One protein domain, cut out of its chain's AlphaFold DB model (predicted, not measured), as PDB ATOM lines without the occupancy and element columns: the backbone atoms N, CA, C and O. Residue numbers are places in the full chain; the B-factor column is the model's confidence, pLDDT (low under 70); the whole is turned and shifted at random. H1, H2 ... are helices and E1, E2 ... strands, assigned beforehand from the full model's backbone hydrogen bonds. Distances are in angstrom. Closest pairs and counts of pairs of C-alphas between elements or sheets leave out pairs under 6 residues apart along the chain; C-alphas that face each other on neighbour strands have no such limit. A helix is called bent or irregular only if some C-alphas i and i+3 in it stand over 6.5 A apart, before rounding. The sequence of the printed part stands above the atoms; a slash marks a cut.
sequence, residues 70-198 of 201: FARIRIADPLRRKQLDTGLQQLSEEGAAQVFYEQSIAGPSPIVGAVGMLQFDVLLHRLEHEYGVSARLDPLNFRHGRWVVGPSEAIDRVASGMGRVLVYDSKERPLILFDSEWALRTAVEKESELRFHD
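What this domain is: This is residues 70 to 198 of the 201 residues of the protein "RF3_C domain-containing protein" of Gemmatimonadetes bacterium (UniProt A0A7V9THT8). One long, strongly twisted sheet of eight strands runs through the domain as two halves set side by side and joined where E2 meets E6. H1 and H2 pack on one face of the half E4, E1, E3 and E2; H3 and H4 pack on the other half, H3 on the opposite face from H1 and H2. The printed part has 129 residues, with four named helices and eight named strands in the order E1 H1 E2 E3 H2 E4 E5 H3 E6 E7 H4 E8. The sheet's order is E4, E1, E3, E2, E6, E7, E5, E8, all antiparallel, and the class is mixed, helices and strands. The whole is compact, with a radius of gyration of the C-alphas of 15.2 A, and elongated, spanning 46 by 29 by 23 A.

How they stand to each other: Across the sheet stand E4, residues 135 to 140; E1, 70 to 75; E3, 109 to 114; E2, 98 to 102; E6, 164 to 169; E7, 174 to 178; E5, 144 to 149; and E8, 195 to 197. Within hydrogen-bond range are N 72 and O 138 of E1 and E4 at 2.8 A, N 71 and O 112 of E1 and E3 at 2.9 A, N 100 and O 111 of the hairpin E2 and E3 at 2.8 A, and N 101 and O 168 of E2 and E6 at 2.8 A. So too are N 167 and O 175 of the hairpin E6 and E7 at 2.9 A, N 146 and O 176 of E5 and E7 at 2.9 A, and N 197 and O 147 of E8 and E5 at 2.8 A. It is a folded sheet, bent back on itself: E4, E1, E3 and E2 face E7, E5 and E8, with E6 as the hinge. H1, residues 78 to 93, is on the sheet at a height of 9.1 A. H2, residues 118 to 131, is on the same face at 6.8 A; H1 and H2 touch at Gly 87 and Tyr 131, C-alphas 6.2 A apart, at a steep tilt of 57 degrees, opposite ways. H3, residues 152 to 159, is on the opposite face at 8.5 A. H4, residues 181 to 190, is on the sheet at 8.8 A; H3 and H4 are close but not clearly touching, their closest C-alphas, of Val 158 and Ala 187, 6.8 A apart. Four split strand-helix-strand units, each with another strand between its two strands in the sheet, have right-handed crossovers: E1, H1, E2; E3, H2, E4; E5, H3, E6; and E7, H4, E8. Every O i to N i+4 pair is within hydrogen-bond range in H2, H3 and H4, and 10 of 12 in H1.

Where its parts are: E1 begins at C-alpha 70, (-24.552, 36.375, 12.415), and E8 ends at C-alpha 197, (-22.450, 34.251, -4.918). H1 is 23.6 A long, H2 19.2 A, E3 16.6 A and E1 16.5 A. H1 is irregular, with C-alphas 79 and 82 7.5 A apart, and has a kink of 26 degrees near residue 85.

The domain as a whole: The C-alphas of His 129 and Ser 192, the two farthest apart, are 46.4 A apart. The printed part has no cut and no long link. Mean pLDDT of the printed part is 92.6, and no printed residue is under 70.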
ATOM      1  N   PHE A  70     -24.018  35.020  12.507       96.62
ATOM      2  CA  PHE A  70     -24.552  36.375  12.415       96.62
ATOM      3  C   PHE A  70     -25.083  36.840  13.767       96.62
ATOM      4  O   PHE A  70     -25.714  36.078  14.500       96.62
ATOM      5  N   ALA A  71     -24.855  38.106  14.091       96.50
ATOM      6  CA  ALA A  71     -25.384  38.719  15.300       96.50
ATOM      7  C   ALA A  71     -25.710  40.192  15.063       96.50
ATOM      8  O   ALA A  71     -24.996  40.898  14.354       96.50
ATOM      9  N   ARG A  72     -26.789  40.676  15.673       95.50
ATOM     10  CA  ARG A  72     -27.142  42.095  15.655       95.50
ATOM     11  C   ARG A  72     -26.389  42.821  16.760       95.50
ATOM     12  O   ARG A  72     -26.381  42.370  17.903       95.50
ATOM     13  N   ILE A  73     -25.813  43.974  16.438       94.50
ATOM     14  CA  ILE A  73     -25.152  44.815  17.435       94.50
ATOM     15  C   ILE A  73     -26.162  45.738  18.106       94.50
ATOM     16  O   ILE A  73     -26.945  46.433  17.456       94.50
ATOM     17  N   ARG A  74     -26.096  45.792  19.436       92.00
ATOM     18  CA  ARG A  74     -26.809  46.763  20.265       92.00
ATOM     19  C   ARG A  74     -25.812  47.554  21.096       92.00
ATOM     20  O   ARG A  74     -24.888  46.985  21.664       92.00
ATOM     21  N   ILE A  75     -26.054  48.850  21.224       92.75
ATOM     22  CA  ILE A  75     -25.319  49.730  22.137       92.75
ATOM     23  C   ILE A  75     -26.260  50.201  23.240       92.75
ATOM     24  O   ILE A  75     -27.450  50.403  22.991       92.75
ATOM     25  N   ALA A  76     -25.733  50.342  24.456       85.25
ATOM     26  CA  ALA A  76     -26.502  50.861  25.586       85.25
ATOM     27  C   ALA A  76     -26.684  52.386  25.499       85.25
ATOM     28  O   ALA A  76     -27.747  52.889  25.846       85.25
ATOM     29  N   ASP A  77     -25.666  53.099  25.009       90.06
ATOM     30  CA  ASP A  77     -25.667  54.553  24.842       90.06
ATOM     31  C   ASP A  77     -25.901  54.939  23.367       90.06
ATOM     32  O   ASP A  77     -24.989  54.795  22.545       90.06
ATOM     33  N   PRO A  78     -27.088  55.463  22.999       87.75
ATOM     34  CA  PRO A  78     -27.372  55.911  21.637       87.75
ATOM     35  C   PRO A  78     -26.449  57.032  21.138       87.75
ATOM     36  O   PRO A  78     -26.243  57.153  19.928       87.75
ATOM     37  N   LEU A  79     -25.856  57.837  22.033       91.00
ATOM     38  CA  LEU A  79     -24.946  58.928  21.656       91.00
ATOM     39  C   LEU A  79     -23.645  58.404  21.036       91.00
ATOM     40  O   LEU A  79     -22.995  59.119  20.271       91.00
ATOM     41  N   ARG A  80     -23.294  57.141  21.310       92.69
ATOM     42  CA  ARG A  80     -22.100  56.469  20.776       92.69
ATOM     43  C   ARG A  80     -22.288  55.894  19.376       92.69
ATOM     44  O   ARG A  80     -21.381  55.247  18.857       92.69
ATOM     45  N   ARG A  81     -23.440  56.123  18.735       91.06
ATOM     46  CA  ARG A  81     -23.751  55.528  17.430       91.06
ATOM     47  C   ARG A  81     -22.727  55.877  16.347       91.06
ATOM     48  O   ARG A  81     -22.309  54.994  15.610       91.06
ATOM     49  N   LYS A  82     -22.267  57.130  16.283       91.50
ATOM     50  CA  LYS A  82     -21.262  57.548  15.288       91.50
ATOM     51  C   LYS A  82     -19.917  56.846  15.490       91.50
ATOM     52  O   LYS A  82     -19.282  56.444  14.517       91.50
ATOM     53  N   GLN A  83     -19.488  56.696  16.744       93.81
ATOM     54  CA  GLN A  83     -18.267  55.970  17.094       93.81
ATOM     55  C   GLN A  83     -18.408  54.484  16.766       93.81
ATOM     56  O   GLN A  83     -17.472  53.908  16.222       93.81
ATOM     57  N   LEU A  84     -19.582  53.891  17.018       94.12
ATOM     58  CA  LEU A  84     -19.876  52.515  16.623       94.12
ATOM     59  C   LEU A  84     -19.737  52.341  15.111       94.12
ATOM     60  O   LEU A  84     -18.998  51.468  14.677       94.12
ATOM     61  N   ASP A  85     -20.425  53.163  14.317       91.81
ATOM     62  CA  ASP A  85     -20.406  53.034  12.858       91.81
ATOM     63  C   ASP A  85     -18.974  53.198  12.306       91.81
ATOM     64  O   ASP A  85     -18.556  52.441  11.430       91.81
ATOM     65  N   THR A  86     -18.186  54.114  12.885       92.44
ATOM     66  CA  THR A  86     -16.764  54.300  12.540       92.44
ATOM     67  C   THR A  86     -15.920  53.076  12.908       92.44
ATOM     68  O   THR A  86     -15.135  52.604  12.086       92.44
ATOM     69  N   GLY A  87     -16.086  52.544  14.122       93.88
ATOM     70  CA  GLY A  87     -15.339  51.377  14.586       93.88
ATOM     71  C   GLY A  87     -15.676  50.121  13.794       93.88
ATOM     72  O   GLY A  87     -14.781  49.421  13.341       93.88
ATOM     73  N   LEU A  88     -16.958  49.878  13.523       93.81
ATOM     74  CA  LEU A  88     -17.396  48.765  12.684       93.81
ATOM     75  C   LEU A  88     -16.828  48.848  11.268       93.81
ATOM     76  O   LEU A  88     -16.373  47.836  10.738       93.81
ATOM     77  N   GLN A  89     -16.812  50.037  10.665       90.00
ATOM     78  CA  GLN A  89     -16.225  50.224   9.343       90.00
ATOM     79  C   GLN A  89     -14.729  49.880   9.338       90.00
ATOM     80  O   GLN A  89     -14.301  49.079   8.512       90.00
ATOM     81  N   GLN A  90     -13.948  50.432  10.269       90.25
ATOM     82  CA  GLN A  90     -12.499  50.202  10.336       90.25
ATOM     83  C   GLN A  90     -12.164  48.737  10.650       90.25
ATOM     84  O   GLN A  90     -11.392  48.108   9.929       90.25
ATOM     85  N   LEU A  91     -12.826  48.145  11.647       91.56
ATOM     86  CA  LEU A  91     -12.628  46.742  12.022       91.56
ATOM     87  C   LEU A  91     -13.021  45.774  10.893       91.56
ATOM     88  O   LEU A  91     -12.406  44.716  10.742       91.56
ATOM     89  N   SER A  92     -14.006  46.138  10.069       89.31
ATOM     90  CA  SER A  92     -14.389  45.382   8.870       89.31
ATOM     91  C   SER A  92     -13.349  45.477   7.754       89.31
ATOM     92  O   SER A  92     -13.037  44.475   7.109       89.31
ATOM     93  N   GLU A  93     -12.748  46.650   7.552       85.62
ATOM     94  CA  GLU A  93     -11.655  46.850   6.589       85.62
ATOM     95  C   GLU A  93     -10.376  46.087   6.968       85.62
ATOM     96  O   GLU A  93      -9.640  45.624   6.093       85.62
ATOM     97  N   GLU A  94     -10.143  45.913   8.267       86.69
ATOM     98  CA  GLU A  94      -9.072  45.079   8.819       86.69
ATOM     99  C   GLU A  94      -9.402  43.577   8.808       86.69
ATOM    100  O   GLU A  94      -8.529  42.754   9.072       86.69
ATOM    101  N   GLY A  95     -10.649  43.202   8.501       84.25
ATOM    102  CA  GLY A  95     -11.105  41.813   8.437       84.25
ATOM    103  C   GLY A  95     -11.394  41.151   9.783       84.25
ATOM    104  O   GLY A  95     -11.468  39.923   9.843       84.25
ATOM    105  N   ALA A  96     -11.582  41.928  10.855       86.38
ATOM    106  CA  ALA A  96     -11.942  41.383  12.164       86.38
ATOM    107  C   ALA A  96     -13.310  40.680  12.119       86.38
ATOM    108  O   ALA A  96     -13.437  39.547  12.580       86.38
ATOM    109  N   ALA A  97     -14.311  41.327  11.517       91.38
ATOM    110  CA  ALA A  97     -15.629  40.767  11.226       91.38
ATOM    111  C   ALA A  97     -16.251  41.505  10.035       91.38
ATOM    112  O   ALA A  97     -15.926  42.662   9.783       91.38
ATOM    113  N   GLN A  98     -17.167  40.868   9.311       92.25
ATOM    114  CA  GLN A  98     -17.914  41.545   8.251       92.25
ATOM    115  C   GLN A  98     -19.106  42.290   8.842       92.25
ATOM    116  O   GLN A  98     -19.745  41.804   9.773       92.25
ATOM    117  N   VAL A  99     -19.417  43.460   8.291       94.25
ATOM    118  CA  VAL A  99     -20.527  44.306   8.741       94.25
ATOM    119  C   VAL A  99     -21.544  44.420   7.618       94.25
ATOM    120  O   VAL A  99     -21.195  44.712   6.472       94.25
ATOM    121  N   PHE A 100     -22.798  44.208   7.985       95.06
ATOM    122  CA  PHE A 100     -23.965  44.314   7.134       95.06
ATOM    123  C   PHE A 100     -24.995  45.234   7.781       95.06
ATOM    124  O   PHE A 100     -25.014  45.421   8.998       95.06
ATOM    125  N   TYR A 101     -25.882  45.780   6.966       94.56
ATOM    126  CA  TYR A 101     -26.938  46.674   7.402       94.56
ATOM    127  C   TYR A 101     -28.286  46.140   6.945       94.56
ATOM    128  O   TYR A 101     -28.539  45.977   5.753       94.56
ATOM    129  N   GLU A 102     -29.153  45.873   7.913       93.19
ATOM    130  CA  GLU A 102     -30.565  45.588   7.686       93.19
ATOM    131  C   GLU A 102     -31.322  46.916   7.625       93.19
ATOM    132  O   GLU A 102     -31.216  47.748   8.537       93.19
ATOM    133  N   GLN A 103     -32.085  47.135   6.555       87.19
ATOM    134  CA  GLN A 103     -32.964  48.297   6.468       87.19
ATOM    135  C   GLN A 103     -34.172  48.077   7.382       87.19
ATOM    136  O   GLN A 103     -34.900  47.099   7.253       87.19
ATOM    137  N   SER A 104     -34.382  48.991   8.325       78.75
ATOM    138  CA  SER A 104     -35.507  48.952   9.260       78.75
ATOM    139  C   SER A 104     -36.162  50.329   9.345       78.75
ATOM    140  O   SER A 104     -35.539  51.345   9.036       78.75
ATOM    141  N   ILE A 105     -37.409  50.375   9.822       77.75
ATOM    142  CA  ILE A 105     -38.175  51.615  10.033       77.75
ATOM    143  C   ILE A 105     -37.422  52.591  10.956       77.75
ATOM    144  O   ILE A 105     -37.479  53.801  10.767       77.75
ATOM    145  N   ALA A 106     -36.674  52.070  11.932       76.62
ATOM    146  CA  ALA A 106     -35.859  52.866  12.854       76.62
ATOM    147  C   ALA A 106     -34.483  53.274  12.280       76.62
ATOM    148  O   ALA A 106     -33.646  53.810  13.007       76.62
ATOM    149  N   GLY A 107     -34.228  52.996  10.999       81.19
ATOM    150  CA  GLY A 107     -32.949  53.197  10.323       81.19
ATOM    151  C   GLY A 107     -32.090  51.926  10.232       81.19
ATOM    152  O   GLY A 107     -32.494  50.863  10.723       81.19
ATOM    153  N   PRO A 108     -30.902  52.023   9.599       85.06
ATOM    154  CA  PRO A 108     -30.018  50.885   9.356       85.06
ATOM    155  C   PRO A 108     -29.550  50.216  10.653       85.06
ATOM    156  O   PRO A 108     -28.875  50.830  11.493       85.06
ATOM    157  N   SER A 109     -29.885  48.936  10.817       89.44
ATOM    158  CA  SER A 109     -29.453  48.133  11.959       89.44
ATOM    159  C   SER A 109     -28.180  47.357  11.608       89.44
ATOM    160  O   SER A 109     -28.207  46.580  10.652       89.44
ATOM    161  N   PRO A 110     -27.063  47.554  12.336       93.69
ATOM    162  CA  PRO A 110     -25.824  46.848  12.054       93.69
ATOM    163  C   PRO A 110     -25.921  45.383  12.499       93.69
ATOM    164  O   PRO A 110     -26.216  45.072  13.659       93.69
ATOM    165  N   ILE A 111     -25.626  44.489  11.565       95.81
ATOM    166  CA  ILE A 111     -25.459  43.053  11.761       95.81
ATOM    167  C   ILE A 111     -24.004  42.724  11.460       95.81
ATOM    168  O   ILE A 111     -23.461  43.163  10.451       95.81
ATOM    169  N   VAL A 112     -23.368  41.935  12.314       95.88
ATOM    170  CA  VAL A 112     -22.025  41.420  12.064       95.88
ATOM    171  C   VAL A 112     -22.065  39.960  11.685       95.88
ATOM    172  O   VAL A 112     -22.832  39.184  12.254       95.88
ATOM    173  N   GLY A 113     -21.233  39.612  10.712       95.75
ATOM    174  CA  GLY A 113     -21.005  38.254  10.264       95.75
ATOM    175  C   GLY A 113     -19.565  37.829  10.523       95.75
ATOM    176  O   GLY A 113     -18.625  38.557  10.199       95.75
ATOM    177  N   ALA A 114     -19.399  36.635  11.076       94.25
ATOM    178  CA  ALA A 114     -18.108  36.007  11.308       94.25
ATOM    179  C   ALA A 114     -18.072  34.581  10.740       94.25
ATOM    180  O   ALA A 114     -19.090  33.886  10.705       94.25
ATOM    181  N   VAL A 115     -16.890  34.139  10.312       90.94
ATOM    182  CA  VAL A 115     -16.644  32.724   9.985       90.94
ATOM    183  C   VAL A 115     -16.443  31.926  11.275       90.94
ATOM    184  O   VAL A 115     -16.878  30.788  11.364       90.94
ATOM    185  N   GLY A 116     -15.840  32.528  12.307       91.25
ATOM    186  CA  GLY A 116     -15.652  31.893  13.614       91.25
ATOM    187  C   GLY A 116     -16.146  32.765  14.764       91.25
ATOM    188  O   GLY A 116     -15.919  33.971  14.774       91.25
ATOM    189  N   MET A 117     -16.771  32.152  15.774       90.81
ATOM    190  CA  MET A 117     -17.366  32.877  16.907       90.81
ATOM    191  C   MET A 117     -16.381  33.772  17.676       90.81
ATOM    192  O   MET A 117     -16.773  34.846  18.111       90.81
ATOM    193  N   LEU A 118     -15.101  33.394  17.781       94.19
ATOM    194  CA  LEU A 118     -14.075  34.194  18.472       94.19
ATOM    195  C   LEU A 118     -13.918  35.606  17.877       94.19
ATOM    196  O   LEU A 118     -13.531  36.540  18.576       94.19
ATOM    197  N   GLN A 119     -14.243  35.783  16.592       94.19
ATOM    198  CA  GLN A 119     -14.209  37.094  15.941       94.19
ATOM    199  C   GLN A 119     -15.184  38.084  16.592       94.19
ATOM    200  O   GLN A 119     -14.899  39.277  16.633       94.19
ATOM    201  N   PHE A 120     -16.305  37.605  17.137       95.12
ATOM    202  CA  PHE A 120     -17.250  38.439  17.874       95.12
ATOM    203  C   PHE A 120     -16.669  38.953  19.191       95.12
ATOM    204  O   PHE A 120     -16.821  40.135  19.493       95.12
ATOM    205  N   ASP A 121     -15.947  38.110  19.927       94.25
ATOM    206  CA  ASP A 121     -15.297  38.516  21.175       94.25
ATOM    207  C   ASP A 121     -14.190  39.544  20.906       94.25
ATOM    208  O   ASP A 121     -14.108  40.573  21.579       94.25
ATOM    209  N   VAL A 122     -13.383  39.311  19.863       94.75
ATOM    210  CA  VAL A 122     -12.353  40.261  19.412       94.75
ATOM    211  C   VAL A 122     -12.987  41.586  18.986       94.75
ATOM    212  O   VAL A 122     -12.491  42.647  19.362       94.75
ATOM    213  N   LEU A 123     -14.094  41.547  18.239       95.31
ATOM    214  CA  LEU A 123     -14.814  42.746  17.815       95.31
ATOM    215  C   LEU A 123     -15.307  43.561  19.019       95.31
ATOM    216  O   LEU A 123     -15.069  44.765  19.066       95.31
ATOM    217  N   LEU A 124     -15.973  42.919  19.983       95.44
ATOM    218  CA  LEU A 124     -16.483  43.588  21.184       95.44
ATOM    219  C   LEU A 124     -15.351  44.212  22.004       95.44
ATOM    220  O   LEU A 124     -15.439  45.384  22.369       95.44
ATOM    221  N   HIS A 125     -14.268  43.464  22.220       95.69
ATOM    222  CA  HIS A 125     -13.097  43.953  22.943       95.69
ATOM    223  C   HIS A 125     -12.482  45.186  22.262       95.69
ATOM    224  O   HIS A 125     -12.199  46.187  22.919       95.69
ATOM    225  N   ARG A 126     -12.309  45.153  20.935       94.94
ATOM    226  CA  ARG A 126     -11.736  46.283  20.190       94.94
ATOM    227  C   ARG A 126     -12.667  47.491  20.154       94.94
ATOM    228  O   ARG A 126     -12.200  48.611  20.334       94.94
ATOM    229  N   LEU A 127     -13.977  47.295  19.992       95.12
ATOM    230  CA  LEU A 127     -14.955  48.388  20.074       95.12
ATOM    231  C   LEU A 127     -14.889  49.116  21.422       95.12
ATOM    232  O   LEU A 127     -14.920  50.348  21.460       95.12
ATOM    233  N   GLU A 128     -14.746  48.372  22.515       95.50
ATOM    234  CA  GLU A 128     -14.622  48.947  23.849       95.50
ATOM    235  C   GLU A 128     -13.286  49.682  24.037       95.50
ATOM    236  O   GLU A 128     -13.281  50.851  24.426       95.50
ATOM    237  N   HIS A 129     -12.161  49.039  23.712       94.88
ATOM    238  CA  HIS A 129     -10.827  49.571  24.006       94.88
ATOM    239  C   HIS A 129     -10.329  50.641  23.023       94.88
ATOM    240  O   HIS A 129      -9.631  51.565  23.441       94.88
ATOM    241  N   GLU A 130     -10.664  50.540  21.735       93.56
ATOM    242  CA  GLU A 130     -10.178  51.466  20.697       93.56
ATOM    243  C   GLU A 130     -11.171  52.600  20.422       93.56
ATOM    244  O   GLU A 130     -10.760  53.726  20.135       93.56
ATOM    245  N   TYR A 131     -12.475  52.335  20.554       93.62
ATOM    246  CA  TYR A 131     -13.532  53.290  20.194       93.62
ATOM    247  C   TYR A 131     -14.372  53.763  21.388       93.62
ATOM    248  O   TYR A 131     -15.186  54.682  21.241       93.62
ATOM    249  N   GLY A 132     -14.186  53.176  22.577       93.62
ATOM    250  CA  GLY A 132     -14.960  53.518  23.772       93.62
ATOM    251  C   GLY A 132     -16.444  53.172  23.637       93.62
ATOM    252  O   GLY A 132     -17.293  53.874  24.193       93.62
ATOM    253  N   VAL A 133     -16.770  52.147  22.843       95.62
ATOM    254  CA  VAL A 133     -18.141  51.714  22.570       95.62
ATOM    255  C   VAL A 133     -18.395  50.380  23.258       95.62
ATOM    256  O   VAL A 133     -17.966  49.334  22.784       95.62
ATOM    257  N   SER A 134     -19.156  50.415  24.350       94.81
ATOM    258  CA  SER A 134     -19.680  49.197  24.968       94.81
ATOM    259  C   SER A 134     -20.902  48.710  24.183       94.81
ATOM    260  O   SER A 134     -21.945  49.376  24.129       94.81
ATOM    261  N   ALA A 135     -20.746  47.562  23.530       94.50
ATOM    262  CA  ALA A 135     -21.759  46.930  22.700       94.50
ATOM    263  C   ALA A 135     -22.077  45.517  23.200       94.50
ATOM    264  O   ALA A 135     -21.277  44.874  23.872       94.50
ATOM    265  N   ARG A 136     -23.258  45.021  22.836       95.19
ATOM    266  CA  ARG A 136     -23.670  43.628  23.024       95.19
ATOM    267  C   ARG A 136     -24.149  43.047  21.704       95.19
ATOM    268  O   ARG A 136     -24.654  43.773  20.843       95.19
ATOM    269  N   LEU A 137     -24.004  41.739  21.573       95.50
ATOM    270  CA  LEU A 137     -24.432  40.988  20.404       95.50
ATOM    271  C   LEU A 137     -25.697  40.205  20.735       95.50
ATOM    272  O   LEU A 137     -25.713  39.429  21.687       95.50
ATOM    273  N   ASP A 138     -26.737  40.405  19.932       95.56
ATOM    274  CA  ASP A 138     -27.933  39.568  19.922       95.56
ATOM    275  C   ASP A 138     -27.758  38.544  18.779       95.56
ATOM    276  O   ASP A 138     -27.836  38.939  17.609       95.56
ATOM    277  N   PRO A 139     -27.486  37.254  19.058       95.38
ATOM    278  CA  PRO A 139     -27.286  36.253  18.013       95.38
ATOM    279  C   PRO A 139     -28.507  36.138  17.100       95.38
ATOM    280  O   PRO A 139     -29.650  36.167  17.561       95.38
ATOM    281  N   LEU A 140     -28.267  35.983  15.802       95.62
ATOM    282  CA  LEU A 140     -29.306  35.738  14.810       95.62
ATOM    283  C   LEU A 140     -29.257  34.277  14.373       95.62
ATOM    284  O   LEU A 140     -28.182  33.712  14.183       95.62
ATOM    285  N   ASN A 141     -30.424  33.670  14.166       94.31
ATOM    286  CA  ASN A 141     -30.529  32.287  13.702       94.31
ATOM    287  C   ASN A 141     -30.376  32.187  12.172       94.31
ATOM    288  O   ASN A 141     -31.190  31.557  11.507       94.31
ATOM    289  N   PHE A 142     -29.358  32.846  11.620       95.88
ATOM    290  CA  PHE A 142     -28.964  32.721  10.219       95.88
ATOM    291  C   PHE A 142     -27.636  31.980  10.145       95.88
ATOM    292  O   PHE A 142     -26.765  32.193  10.987       95.88
ATOM    293  N   ARG A 143     -27.494  31.096   9.156       93.12
ATOM    294  CA  ARG A 143     -26.294  30.257   8.978       93.12
ATOM    295  C   ARG A 143     -25.656  30.395   7.606       93.12
ATOM    296  O   ARG A 143     -24.512  30.002   7.418       93.12
ATOM    297  N   HIS A 144     -26.387  30.952   6.645       94.38
ATOM    298  CA  HIS A 144     -25.903  31.096   5.281       94.38
ATOM    299  C   HIS A 144     -26.199  32.501   4.773       94.38
ATOM    300  O   HIS A 144     -27.353  32.913   4.746       94.38
ATOM    301  N   GLY A 145     -25.174  33.227   4.334       94.81
ATOM    302  CA  GLY A 145     -25.335  34.447   3.544       94.81
ATOM    303  C   GLY A 145     -25.034  34.189   2.072       94.81
ATOM    304  O   GLY A 145     -24.119  33.420   1.765       94.81
ATOM    305  N   ARG A 146     -25.755  34.817   1.145       95.00
ATOM    306  CA  ARG A 146     -25.369  34.854  -0.274       95.00
ATOM    307  C   ARG A 146     -25.528  36.249  -0.834       95.00
ATOM    308  O   ARG A 146     -26.613  36.821  -0.740       95.00
ATOM    309  N   TRP A 147     -24.463  36.770  -1.440       95.50
ATOM    310  CA  TRP A 147     -24.586  37.964  -2.268       95.50
ATOM    311  C   TRP A 147     -25.447  37.625  -3.475       95.50
ATOM    312  O   TRP A 147     -25.285  36.557  -4.071       95.50
ATOM    313  N   VAL A 148     -26.358  38.527  -3.820       95.69
ATOM    314  CA  VAL A 148     -27.276  38.336  -4.941       95.69
ATOM    315  C   VAL A 148     -27.083  39.429  -5.978       95.69
ATOM    316  O   VAL A 148     -26.898  40.595  -5.644       95.69
ATOM    317  N   VAL A 149     -27.115  39.050  -7.251       95.75
ATOM    318  CA  VAL A 149     -27.072  39.989  -8.376       95.75
ATOM    319  C   VAL A 149     -28.265  39.707  -9.275       95.75
ATOM    320  O   VAL A 149     -28.444  38.582  -9.737       95.75
ATOM    321  N   GLY A 150     -29.073  40.734  -9.522       94.75
ATOM    322  CA  GLY A 150     -30.262  40.651 -10.359       94.75
ATOM    323  C   GLY A 150     -31.194  41.847 -10.152       94.75
ATOM    324  O   GLY A 150     -30.804  42.815  -9.494       94.75
ATOM    325  N   PRO A 151     -32.409  41.805 -10.721       95.50
ATOM    326  CA  PRO A 151     -33.405  42.862 -10.568       95.50
ATOM    327  C   PRO A 151     -33.839  43.036  -9.106       95.50
ATOM    328  O   PRO A 151     -34.078  42.044  -8.414       95.50
ATOM    329  N   SER A 152     -34.009  44.279  -8.646       92.75
ATOM    330  CA  SER A 152     -34.397  44.578  -7.256       92.75
ATOM    331  C   SER A 152     -35.703  43.894  -6.844       92.75
ATOM    332  O   SER A 152     -35.774  43.319  -5.766       92.75
ATOM    333  N   GLU A 153     -36.701  43.849  -7.733       93.62
ATOM    334  CA  GLU A 153     -37.982  43.178  -7.466       93.62
ATOM    335  C   GLU A 153     -37.820  41.675  -7.196       93.62
ATOM    336  O   GLU A 153     -38.509  41.110  -6.346       93.62
ATOM    337  N   ALA A 154     -36.891  41.019  -7.897       93.88
ATOM    338  CA  ALA A 154     -36.584  39.613  -7.666       93.88
ATOM    339  C   ALA A 154     -35.858  39.427  -6.325       93.88
ATOM    340  O   ALA A 154     -36.184  38.509  -5.575       93.88
ATOM    341  N   ILE A 155     -34.932  40.326  -5.978       95.00
ATOM    342  CA  ILE A 155     -34.239  40.312  -4.680       95.00
ATOM    343  C   ILE A 155     -35.247  40.449  -3.530       95.00
ATOM    344  O   ILE A 155     -35.245  39.619  -2.618       95.00
ATOM    345  N   ASP A 156     -36.140  41.438  -3.602       93.31
ATOM    346  CA  ASP A 156     -37.146  41.703  -2.568       93.31
ATOM    347  C   ASP A 156     -38.134  40.539  -2.425       93.31
ATOM    348  O   ASP A 156     -38.467  40.121  -1.309       93.31
ATOM    349  N   ARG A 157     -38.556  39.949  -3.551       93.56
ATOM    350  CA  ARG A 157     -39.415  38.758  -3.577       93.56
ATOM    351  C   ARG A 157     -38.768  37.581  -2.849       93.56
ATOM    352  O   ARG A 157     -39.416  36.938  -2.022       93.56
ATOM    353  N   VAL A 158     -37.492  37.303  -3.123       93.56
ATOM    354  CA  VAL A 158     -36.767  36.197  -2.480       93.56
ATOM    355  C   VAL A 158     -36.552  36.460  -1.000       93.56
ATOM    356  O   VAL A 158     -36.754  35.547  -0.192       93.56
ATOM    357  N   ALA A 159     -36.177  37.688  -0.646       93.56
ATOM    358  CA  ALA A 159     -35.927  38.100   0.728       93.56
ATOM    359  C   ALA A 159     -37.186  38.109   1.606       93.56
ATOM    360  O   ALA A 159     -37.080  37.862   2.801       93.56
ATOM    361  N   SER A 160     -38.366  38.325   1.018       91.25
ATOM    362  CA  SER A 160     -39.657  38.303   1.725       91.25
ATOM    363  C   SER A 160     -40.091  36.901   2.184       91.25
ATOM    364  O   SER A 160     -41.106  36.754   2.868       91.25
ATOM    365  N   GLY A 161     -39.362  35.850   1.797       90.00
ATOM    366  CA  GLY A 161     -39.633  34.483   2.239       90.00
ATOM    367  C   GLY A 161     -39.374  34.275   3.736       90.00
ATOM    368  O   GLY A 161     -38.502  34.900   4.333       90.00
ATOM    369  N   MET A 162     -40.100  33.338   4.348       89.00
ATOM    370  CA  MET A 162     -39.871  32.951   5.743       89.00
ATOM    371  C   MET A 162     -38.438  32.431   5.945       89.00
ATOM    372  O   MET A 162     -37.924  31.694   5.102       89.00
ATOM    373  N   GLY A 163     -37.809  32.808   7.062       90.56
ATOM    374  CA  GLY A 163     -36.441  32.386   7.387       90.56
ATOM    375  C   GLY A 163     -35.354  33.127   6.608       90.56
ATOM    376  O   GLY A 163     -34.214  32.662   6.546       90.56
ATOM    377  N   ARG A 164     -35.698  34.264   5.987       94.88
ATOM    378  CA  ARG A 164     -34.788  35.071   5.172       94.88
ATOM    379  C   ARG A 164     -34.779  36.520   5.623       94.88
ATOM    380  O   ARG A 164     -35.762  37.014   6.170       94.88
ATOM    381  N   VAL A 165     -33.665  37.198   5.383       95.06
ATOM    382  CA  VAL A 165     -33.586  38.654   5.534       95.06
ATOM    383  C   VAL A 165     -32.622  39.238   4.511       95.06
ATOM    384  O   VAL A 165     -31.574  38.652   4.230       95.06
ATOM    385  N   LEU A 166     -32.990  40.390   3.951       95.81
ATOM    386  CA  LEU A 166     -32.125  41.177   3.082       95.81
ATOM    387  C   LEU A 166     -31.270  42.121   3.920       95.81
ATOM    388  O   LEU A 166     -31.778  42.917   4.712       95.81
ATOM    389  N   VAL A 167     -29.964  42.047   3.711       95.88
ATOM    390  CA  VAL A 167     -28.986  42.953   4.302       95.88
ATOM    391  C   VAL A 167     -28.063  43.489   3.214       95.88
ATOM    392  O   VAL A 167     -27.979  42.935   2.120       95.88
ATOM    393  N   TYR A 168     -27.352  44.565   3.517       94.62
ATOM    394  CA  TYR A 168     -26.412  45.191   2.592       94.62
ATOM    395  C   TYR A 168     -25.026  45.228   3.206       94.62
ATOM    396  O   TYR A 168     -24.885  45.571   4.379       94.62
ATOM    397  N   ASP A 169     -24.000  44.875   2.439       92.12
ATOM    398  CA  ASP A 169     -22.623  45.017   2.911       92.12
ATOM    399  C   ASP A 169     -22.146  46.481   2.894       92.12
ATOM    400  O   ASP A 169     -22.861  47.394   2.481       92.12
ATOM    401  N   SER A 170     -20.909  46.724   3.334       85.62
ATOM    402  CA  SER A 170     -20.312  48.068   3.379       85.62
ATOM    403  C   SER A 170     -20.165  48.765   2.018       85.62
ATOM    404  O   SER A 170     -19.862  49.956   1.986       85.62
ATOM    405  N   LYS A 171     -20.358  48.048   0.902       87.50
ATOM    406  CA  LYS A 171     -20.384  48.588  -0.466       87.50
ATOM    407  C   LYS A 171     -21.804  48.629  -1.046       87.50
ATOM    408  O   LYS A 171     -21.948  48.662  -2.263       87.50
ATOM    409  N   GLU A 172     -22.826  48.568  -0.194       90.94
ATOM    410  CA  GLU A 172     -24.246  48.576  -0.575       90.94
ATOM    411  C   GLU A 172     -24.655  47.399  -1.478       90.94
ATOM    412  O   GLU A 172     -25.676  47.452  -2.164       90.94
ATOM    413  N   ARG A 173     -23.891  46.296  -1.474       93.19
ATOM    414  CA  ARG A 173     -24.262  45.102  -2.244       93.19
ATOM    415  C   ARG A 173     -25.268  44.265  -1.452       93.19
ATOM    416  O   ARG A 173     -25.007  43.989  -0.276       93.19
ATOM    417  N   PRO A 174     -26.376  43.829  -2.075       95.44
ATOM    418  CA  PRO A 174     -27.397  43.041  -1.404       95.44
ATOM    419  C   PRO A 174     -26.897  41.627  -1.102       95.44
ATOM    420  O   PRO A 174     -26.280  40.954  -1.935       95.44
ATOM    421  N   LEU A 175     -27.200  41.172   0.106       95.75
ATOM    422  CA  LEU A 175     -26.920  39.841   0.605       95.75
ATOM    423  C   LEU A 175     -28.161  39.313   1.319       95.75
ATOM    424  O   LEU A 175     -28.726  39.977   2.185       95.75
ATOM    425  N   ILE A 176     -28.590  38.109   0.956       96.44
ATOM    426  CA  ILE A 176     -29.710  37.442   1.617       96.44
ATOM    427  C   ILE A 176     -29.139  36.469   2.641       96.44
ATOM    428  O   ILE A 176     -28.300  35.625   2.310       96.44
ATOM    429  N   LEU A 177     -29.589  36.604   3.885       96.69
ATOM    430  CA  LEU A 177     -29.329  35.644   4.949       96.69
ATOM    431  C   LEU A 177     -30.433  34.591   4.969       96.69
ATOM    432  O   LEU A 177     -31.605  34.921   4.807       96.69
ATOM    433  N   PHE A 178     -30.051  33.340   5.205       96.56
ATOM    434  CA  PHE A 178     -30.931  32.180   5.286       96.56
ATOM    435  C   PHE A 178     -30.700  31.449   6.609       96.56
ATOM    436  O   PHE A 178     -29.559  31.243   7.044       96.56
ATOM    437  N   ASP A 179     -31.796  31.059   7.254       95.25
ATOM    438  CA  ASP A 179     -31.785  30.317   8.518       95.25
ATOM    439  C   ASP A 179     -31.355  28.852   8.359       95.25
ATOM    440  O   ASP A 179     -30.853  28.229   9.297       95.25
ATOM    441  N   SER A 180     -31.519  28.316   7.151       94.19
ATOM    442  CA  SER A 180     -31.332  26.911   6.828       94.19
ATOM    443  C   SER A 180     -30.820  26.722   5.402       94.19
ATOM    444  O   SER A 180     -31.127  27.488   4.484       94.19
ATOM    445  N   GLU A 181     -30.068  25.643   5.198       92.69
ATOM    446  CA  GLU A 181     -29.574  25.246   3.878       92.69
ATOM    447  C   GLU A 181     -30.728  24.959   2.907       92.69
ATOM    448  O   GLU A 181     -30.662  25.297   1.726       92.69
ATOM    449  N   TRP A 182     -31.830  24.391   3.405       93.50
ATOM    450  CA  TRP A 182     -33.019  24.124   2.600       93.50
ATOM    451  C   TRP A 182     -33.640  25.410   2.034       93.50
ATOM    452  O   TRP A 182     -33.990  25.452   0.849       93.50
ATOM    453  N   ALA A 183     -33.738  26.473   2.844       93.69
ATOM    454  CA  ALA A 183     -34.275  27.759   2.401       93.69
ATOM    455  C   ALA A 183     -33.402  28.397   1.310       93.69
ATOM    456  O   ALA A 183     -33.954  28.969   0.362       93.69
ATOM    457  N   LEU A 184     -32.075  28.258   1.433       94.19
ATOM    458  CA  LEU A 184     -31.097  28.678   0.429       94.19
ATOM    459  C   LEU A 184     -31.254  27.875  -0.866       94.19
ATOM    460  O   LEU A 184     -31.484  28.461  -1.922       94.19
ATOM    461  N   ARG A 185     -31.185  26.541  -0.796       93.88
ATOM    462  CA  ARG A 185     -31.303  25.668  -1.974       93.88
ATOM    463  C   ARG A 185     -32.593  25.914  -2.745       93.88
ATOM    464  O   ARG A 185     -32.562  26.078  -3.956       93.88
ATOM    465  N   THR A 186     -33.708  26.036  -2.032       92.88
ATOM    466  CA  THR A 186     -35.012  26.321  -2.641       92.88
ATOM    467  C   THR A 186     -35.030  27.675  -3.354       92.88
ATOM    468  O   THR A 186     -35.682  27.803  -4.386       92.88
ATOM    469  N   ALA A 187     -34.349  28.695  -2.818       93.44
ATOM    470  CA  ALA A 187     -34.236  29.990  -3.489       93.44
ATOM    471  C   ALA A 187     -33.418  29.870  -4.780       93.44
ATOM    472  O   ALA A 187     -33.875  30.321  -5.822       93.44
ATOM    473  N   VAL A 188     -32.265  29.198  -4.725       93.06
ATOM    474  CA  VAL A 188     -31.394  28.978  -5.891       93.06
ATOM    475  C   VAL A 188     -32.100  28.169  -6.985       93.06
ATOM    476  O   VAL A 188     -31.972  28.486  -8.161       93.06
ATOM    477  N   GLU A 189     -32.863  27.139  -6.612       92.00
ATOM    478  CA  GLU A 189     -33.579  26.275  -7.561       92.00
ATOM    479  C   GLU A 189     -34.769  26.984  -8.232       92.00
ATOM    480  O   GLU A 189     -35.064  26.718  -9.396       92.00
ATOM    481  N   LYS A 190     -35.474  27.869  -7.512       89.69
ATOM    482  CA  LYS A 190     -36.699  28.520  -8.013       89.69
ATOM    483  C   LYS A 190     -36.459  29.835  -8.743       89.69
ATOM    484  O   LYS A 190     -37.313  30.239  -9.526       89.69
ATOM    485  N   GLU A 191     -35.353  30.517  -8.472       90.00
ATOM    486  CA  GLU A 191     -35.146  31.898  -8.913       90.00
ATOM    487  C   GLU A 191     -34.059  31.965  -9.978       90.00
ATOM    488  O   GLU A 191     -32.873  32.106  -9.690       90.00
ATOM    489  N   SER A 192     -34.483  31.888 -11.239       88.81
ATOM    490  CA  SER A 192     -33.586  31.947 -12.399       88.81
ATOM    491  C   SER A 192     -33.092  33.359 -12.728       88.81
ATOM    492  O   SER A 192     -32.140  33.514 -13.490       88.81
ATOM    493  N   GLU A 193     -33.748  34.393 -12.195       92.31
ATOM    494  CA  GLU A 193     -33.404  35.800 -12.447       92.31
ATOM    495  C   GLU A 193     -32.271  36.313 -11.548       92.31
ATOM    496  O   GLU A 193     -31.691  37.365 -11.828       92.31
ATOM    497  N   LEU A 194     -31.947  35.583 -10.475       94.31
ATOM    498  CA  LEU A 194     -30.913  35.958  -9.517       94.31
ATOM    499  C   LEU A 194     -29.679  35.071  -9.652       94.31
ATOM    500  O   LEU A 194     -29.762  33.852  -9.782       94.31
ATOM    501  N   ARG A 195     -28.507  35.693  -9.539       94.94
ATOM    502  CA  ARG A 195     -27.235  34.989  -9.356       94.94
ATOM    503  C   ARG A 195     -26.830  35.058  -7.896       94.94
ATOM    504  O   ARG A 195     -26.733  36.148  -7.343       94.94
ATOM    505  N   PHE A 196     -26.574  33.901  -7.298       94.44
ATOM    506  CA  PHE A 196     -26.127  33.771  -5.915       94.44
ATOM    507  C   PHE A 196     -24.612  33.551  -5.884       94.44
ATOM    508  O   PHE A 196     -24.097  32.700  -6.608       94.44
ATOM    509  N   HIS A 197     -23.905  34.300  -5.041       93.06
ATOM    510  CA  HIS A 197     -22.450  34.251  -4.918       93.06
ATOM    511  C   HIS A 197     -22.024  33.886  -3.486       93.06
ATOM    512  O   HIS A 197     -22.536  34.445  -2.510       93.06
ATOM    513  N   ASP A 198     -21.057  32.968  -3.366       88.19
ATOM    514  CA  ASP A 198     -20.441  32.544  -2.092       88.19
ATOM    515  C   ASP A 198     -19.387  33.538  -1.572       88.19
ATOM    516  O   ASP A 198     -19.035  33.531  -0.390       88.19
TER     517      ASP A 198